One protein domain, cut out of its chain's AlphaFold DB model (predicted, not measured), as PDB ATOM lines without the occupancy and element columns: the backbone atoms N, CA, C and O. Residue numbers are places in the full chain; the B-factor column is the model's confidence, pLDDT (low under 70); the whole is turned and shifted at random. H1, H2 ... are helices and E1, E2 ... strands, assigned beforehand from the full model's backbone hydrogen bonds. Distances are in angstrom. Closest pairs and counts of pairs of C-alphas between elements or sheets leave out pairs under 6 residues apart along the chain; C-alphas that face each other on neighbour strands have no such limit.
ATOM      1  N   ASP A  11     105.854  90.508 111.850       97.00
ATOM      2  CA  ASP A  11     106.033  90.695 113.292       97.00
ATOM      3  C   ASP A  11     105.830  92.155 113.740       97.00
ATOM      4  O   ASP A  11     105.293  92.428 114.819       97.00
ATOM      5  N   ILE A  12     106.225  93.117 112.903       95.69
ATOM      6  CA  ILE A  12     106.000  94.542 113.152       95.69
ATOM      7  C   ILE A  12     104.534  94.907 112.928       95.69
ATOM      8  O   ILE A  12     103.970  95.624 113.755       95.69
ATOM      9  N   VAL A  13     103.911  94.414 111.854       97.06
ATOM     10  CA  VAL A  13     102.486  94.660 111.571       97.06
ATOM     11  C   VAL A  13     101.619  94.118 112.703       97.06
ATOM     12  O   VAL A  13     100.816  94.855 113.270       97.06
ATOM     13  N   GLU A  14     101.853  92.874 113.117       97.56
ATOM     14  CA  GLU A  14     101.127  92.247 114.218       97.56
ATOM     15  C   GLU A  14     101.282  93.042 115.526       97.56
ATOM     16  O   GLU A  14     100.313  93.257 116.260       97.56
ATOM     17  N   LYS A  15     102.492  93.537 115.818       97.69
ATOM     18  CA  LYS A  15     102.743  94.382 116.991       97.69
ATOM     19  C   LYS A  15     102.010  95.721 116.907       97.69
ATOM     20  O   LYS A  15     101.497  96.171 117.931       97.69
ATOM     21  N   LEU A  16     101.982  96.373 115.744       96.00
ATOM     22  CA  LEU A  16     101.265  97.638 115.553       96.00
ATOM     23  C   LEU A  16      99.769  97.458 115.821       96.00
ATOM     24  O   LEU A  16      99.206  98.197 116.629       96.00
ATOM     25  N   GLU A  17      99.161  96.422 115.249       96.62
ATOM     26  CA  GLU A  17      97.737  96.156 115.433       96.62
ATOM     27  C   GLU A  17      97.413  95.759 116.876       96.62
ATOM     28  O   GLU A  17      96.521  96.337 117.493       96.62
ATOM     29  N   LYS A  18      98.156  94.815 117.465       97.62
ATOM     30  CA  LYS A  18      97.829  94.285 118.798       97.62
ATOM     31  C   LYS A  18      98.180  95.231 119.939       97.62
ATOM     32  O   LYS A  18      97.468  95.270 120.937       97.62
ATOM     33  N   LYS A  19      99.310  95.937 119.846       97.31
ATOM     34  CA  LYS A  19      99.823  96.764 120.951       97.31
ATOM     35  C   LYS A  19      99.409  98.224 120.835       97.31
ATOM     36  O   LYS A  19      99.310  98.904 121.854       97.31
ATOM     37  N   HIS A  20      99.232  98.709 119.613       94.12
ATOM     38  CA  HIS A  20      98.999 100.122 119.350       94.12
ATOM     39  C   HIS A  20      97.649 100.384 118.681       94.12
ATOM     40  O   HIS A  20      97.280 101.548 118.567       94.12
ATOM     41  N   SER A  21      96.904  99.339 118.295       95.25
ATOM     42  CA  SER A  21      95.652  99.451 117.536       95.25
ATOM     43  C   SER A  21      95.812 100.252 116.242       95.25
ATOM     44  O   SER A  21      94.858 100.876 115.796       95.25
ATOM     45  N   VAL A  22      97.014 100.228 115.655       95.50
ATOM     46  CA  VAL A  22      97.344 100.938 114.415       95.50
ATOM     47  C   VAL A  22      97.402  99.938 113.273       95.50
ATOM     48  O   VAL A  22      98.166  98.972 113.329       95.50
ATOM     49  N   ARG A  23      96.633 100.194 112.219       95.88
ATOM     50  CA  ARG A  23      96.623  99.402 110.986       95.88
ATOM     51  C   ARG A  23      97.573  99.973 109.934       95.88
ATOM     52  O   ARG A  23      97.948 101.144 109.958       95.88
ATOM     53  N   GLN A  24      97.936  99.151 108.950       95.75
ATOM     54  CA  GLN A  24      98.848  99.559 107.871       95.75
ATOM     55  C   GLN A  24      98.326 100.758 107.060       95.75
ATOM     56  O   GLN A  24      99.114 101.610 106.659       95.75
ATOM     57  N   ASN A  25      97.010 100.852 106.835       95.44
ATOM     58  CA  ASN A  25      96.393 101.959 106.097       95.44
ATOM     59  C   ASN A  25      96.533 103.305 106.825       95.44
ATOM     60  O   ASN A  25      96.785 104.310 106.174       95.44
ATOM     61  N   GLU A  26      96.448 103.316 108.156       95.81
ATOM     62  CA  GLU A  26      96.683 104.519 108.968       95.81
ATOM     63  C   GLU A  26      98.141 104.985 108.847       95.81
ATOM     64  O   GLU A  26      98.427 106.168 108.673       95.81
ATOM     65  N   VAL A  27      99.096 104.047 108.853       94.94
ATOM     66  CA  VAL A  27     100.509 104.382 108.623       94.94
ATOM     67  C   VAL A  27     100.717 104.957 107.220       94.94
ATOM     68  O   VAL A  27     101.464 105.923 107.063       94.94
ATOM     69  N   ILE A  28     100.063 104.391 106.201       95.31
ATOM     70  CA  ILE A  28     100.130 104.906 104.827       95.31
ATOM     71  C   ILE A  28      99.578 106.332 104.763       95.31
ATOM     72  O   ILE A  28     100.257 107.203 104.222       95.31
ATOM     73  N   GLU A  29      98.428 106.602 105.382       95.62
ATOM     74  CA  GLU A  29      97.834 107.941 105.443       95.62
ATOM     75  C   GLU A  29      98.799 108.968 106.054       95.62
ATOM     76  O   GLU A  29      99.013 110.049 105.493       95.62
ATOM     77  N   VAL A  30      99.468 108.619 107.160       95.06
ATOM     78  CA  VAL A  30     100.491 109.487 107.762       95.06
ATOM     79  C   VAL A  30     101.615 109.784 106.775       95.06
ATOM     80  O   VAL A  30     102.055 110.929 106.700       95.06
ATOM     81  N   LEU A  31     102.097 108.792 106.022       94.19
ATOM     82  CA  LEU A  31     103.194 108.965 105.063       94.19
ATOM     83  C   LEU A  31     102.775 109.781 103.827       94.19
ATOM     84  O   LEU A  31     103.568 110.597 103.341       94.19
ATOM     85  N   GLU A  32     101.547 109.599 103.340       93.50
ATOM     86  CA  GLU A  32     100.980 110.318 102.191       93.50
ATOM     87  C   GLU A  32     100.715 111.796 102.495       93.50
ATOM     88  O   GLU A  32     100.919 112.652 101.628       93.50
ATOM     89  N   ASN A  33     100.408 112.126 103.752       93.81
ATOM     90  CA  ASN A  33     100.222 113.498 104.238       93.81
ATOM     91  C   ASN A  33     101.520 114.330 104.322       93.81
ATOM     92  O   ASN A  33     101.542 115.413 104.908       93.81
ATOM     93  N   LYS A  34     102.611 113.865 103.698       91.50
ATOM     94  CA  LYS A  34     103.917 114.544 103.600       91.50
ATOM     95  C   LYS A  34     104.428 115.035 104.967       91.50
ATOM     96  O   LYS A  34     104.743 116.221 105.119       91.50
ATOM     97  N   PRO A  35     104.559 114.141 105.963       94.88
ATOM     98  CA  PRO A  35     104.944 114.522 107.310       94.88
ATOM     99  C   PRO A  35     106.404 114.986 107.338       94.88
ATOM    100  O   PRO A  35     107.210 114.709 106.439       94.88
ATOM    101  N   LYS A  36     106.782 115.675 108.417       95.25
ATOM    102  CA  LYS A  36     108.195 115.960 108.679       95.25
ATOM    103  C   LYS A  36     108.881 114.686 109.165       95.25
ATOM    104  O   LYS A  36     108.516 114.138 110.200       95.25
ATOM    105  N   PHE A  37     109.911 114.261 108.439       96.06
ATOM    106  CA  PHE A  37     110.761 113.142 108.833       96.06
ATOM    107  C   PHE A  37     111.932 113.651 109.672       96.06
ATOM    108  O   PHE A  37     112.673 114.536 109.238       96.06
ATOM    109  N   ARG A  38     112.120 113.072 110.856       96.94
ATOM    110  CA  ARG A  38     113.246 113.357 111.750       96.94
ATOM    111  C   ARG A  38     114.171 112.152 111.799       96.94
ATOM    112  O   ARG A  38     113.721 111.052 112.100       96.94
ATOM    113  N   PHE A  39     115.453 112.361 111.513       96.88
ATOM    114  CA  PHE A  39     116.469 111.328 111.705       96.88
ATOM    115  C   PHE A  39     116.586 110.987 113.194       96.88
ATOM    116  O   PHE A  39     116.634 111.894 114.028       96.88
ATOM    117  N   VAL A  40     116.608 109.694 113.511       97.44
ATOM    118  CA  VAL A  40     116.747 109.192 114.882       97.44
ATOM    119  C   VAL A  40     118.142 108.614 115.067       97.44
ATOM    120  O   VAL A  40     118.910 109.126 115.876       97.44
ATOM    121  N   GLU A  41     118.489 107.589 114.287       97.81
ATOM    122  CA  GLU A  41     119.755 106.869 114.423       97.81
ATOM    123  C   GLU A  41     120.099 106.033 113.180       97.81
ATOM    124  O   GLU A  41     119.334 105.955 112.213       97.81
ATOM    125  N   LYS A  42     121.282 105.408 113.194       97.50
ATOM    126  CA  LYS A  42     121.653 104.374 112.219       97.50
ATOM    127  C   LYS A  42     120.922 103.074 112.547       97.50
ATOM    128  O   LYS A  42     120.731 102.754 113.711       97.50
ATOM    129  N   GLY A  43     120.520 102.337 111.516       94.44
ATOM    130  CA  GLY A  43     119.897 101.028 111.691       94.44
ATOM    131  C   GLY A  43     120.892  99.962 112.148       94.44
ATOM    132  O   GLY A  43     122.099 100.198 112.244       94.44
ATOM    133  N   HIS A  44     120.380  98.757 112.396       93.50
ATOM    134  CA  HIS A  44     121.195  97.625 112.837       93.50
ATOM    135  C   HIS A  44     122.155  97.119 111.752       93.50
ATOM    136  O   HIS A  44     123.184  96.526 112.081       93.50
ATOM    137  N   ARG A  45     121.850  97.348 110.465       94.88
ATOM    138  CA  ARG A  45     122.723  96.973 109.344       94.88
ATOM    139  C   ARG A  45     123.347  98.197 108.684       94.88
ATOM    140  O   ARG A  45     122.790  99.294 108.652       94.88
ATOM    141  N   LYS A  46     124.535  97.999 108.105       94.94
ATOM    142  CA  LYS A  46     125.267  99.062 107.411       94.94
ATOM    143  C   LYS A  46     124.431  99.612 106.250       94.94
ATOM    144  O   LYS A  46     124.049  98.870 105.356       94.94
ATOM    145  N   GLY A  47     124.220 100.927 106.257       94.69
ATOM    146  CA  GLY A  47     123.448 101.634 105.231       94.69
ATOM    147  C   GLY A  47     121.997 101.917 105.623       94.69
ATOM    148  O   GLY A  47     121.370 102.766 104.995       94.69
ATOM    149  N   GLU A  48     121.487 101.298 106.689       96.06
ATOM    150  CA  GLU A  48     120.146 101.574 107.202       96.06
ATOM    151  C   GLU A  48     120.134 102.832 108.083       96.06
ATOM    152  O   GLU A  48     121.080 103.122 108.823       96.06
ATOM    153  N   ASN A  49     119.042 103.591 108.015       97.38
ATOM    154  CA  ASN A  49     118.794 104.766 108.845       97.38
ATOM    155  C   ASN A  49     117.361 104.699 109.370       97.38
ATOM    156  O   ASN A  49     116.440 104.373 108.619       97.38
ATOM    157  N   VAL A  50     117.174 105.058 110.634       96.75
ATOM    158  CA  VAL A  50     115.868 105.111 111.284       96.75
ATOM    159  C   VAL A  50     115.371 106.552 111.284       96.75
ATOM    160  O   VAL A  50     116.074 107.476 111.707       96.75
ATOM    161  N   TYR A  51     114.140 106.736 110.817       96.94
ATOM    162  CA  TYR A  51     113.450 108.020 110.810       96.94
ATOM    163  C   TYR A  51     112.132 107.913 111.568       96.94
ATOM    164  O   TYR A  51     111.442 106.901 111.487       96.94
ATOM    165  N   ALA A  52     111.767 108.987 112.257       96.12
ATOM    166  CA  ALA A  52     110.452 109.160 112.853       96.12
ATOM    167  C   ALA A  52     109.619 110.127 112.004       96.12
ATOM    168  O   ALA A  52     110.114 111.180 111.590       96.12
ATOM    169  N   ALA A  53     108.353 109.783 111.796       95.31
ATOM    170  CA  ALA A  53     107.320 110.665 111.275       95.31
ATOM    171  C   ALA A  53     106.160 110.672 112.274       95.31
ATOM    172  O   ALA A  53     105.858 109.644 112.876       95.31
ATOM    173  N   LEU A  54     105.552 111.837 112.474       93.31
ATOM    174  CA  LEU A  54     104.387 112.003 113.338       93.31
ATOM    175  C   LEU A  54     103.219 112.470 112.477       93.31
ATOM    176  O   LEU A  54     103.389 113.364 111.646       93.31
TER     177      LEU A  54
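What this domain is: This is residues 11 to 54 of the 57 residues of an uncharacterized protein of Candidatus Methanoperedenaceae archaeon GB37 (UniProt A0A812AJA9). The model is an open, flat V: one side is helix H2, with helix H1 set crosswise near its first residue, and the other side is a hairpin of two strands, E1 and E2. The two sides come near each other around the last residues of H2 and the last residues of E2, and the space between H1 and the far end of the hairpin is open. The printed part has 44 residues, with two named helices followed by two named strands in the order H1, H2, E1, E2; the sheet has the order E1 - E2 and is antiparallel. The class is mixed, helices and strands. The whole is loose, with a radius of gyration of the C-alphas of 12.2 A, and the C-alphas span 30 by 25 by 12 A.

Where its parts are: H1 is the helix of residues 11 to 20, 13.2 A from first to last C-alpha, and C-alpha 11 is at (106.033, 90.695, 113.292). H2 is the helix of residues 24 to 32, 12.4 A long, with C-alpha 24 at (98.848, 99.559, 107.871). E1 is the strand of residues 37 to 42, 14.4 A long. E2 is the strand of residues 49 to 53, 13.1 A long, ending with C-alpha 53 at (107.320, 110.665, 111.275).

How they stand to each other: H1 and H2 are close but not clearly touching; their closest C-alphas, those of Val 13 and Gln 24, are 7.1 A apart. Their lines are about perpendicular, at 89 degrees. In both H1 and H2 every O i to N i+4 pair is within hydrogen-bond range. H2 and E2 have 2 pairs of C-alphas within 8 A, the closest being those of Leu 31 and Ala 53, 7.6 A apart. E1 and E2 form a hairpin of antiparallel neighbour strands, with 150 degrees between their directions. The C-alphas of Lys 42 and Asn 49 face each other at 4.4 A, and those of Phe 37 and Ala 53 at 4.9 A. Across this pair, N 38 and O 52 are within hydrogen-bond range at 2.9 A, and N 50 and O 41 at 2.8 A. H1 is apart from E1 and from E2.

The domain as a whole: The two C-alphas farthest apart, those of Ser 21 and Lys 46, are 31.3 A from each other. The first and last printed C-alphas, those of Asp 11 and Leu 54, are 21.4 A apart. The printed part has no cut. The links from H1 to H2 and from H2 to E1 are tight, the link from E1 to E2 is short, and no link is long. The mean pLDDT of the printed part is 95.7, and no printed residue is under 70.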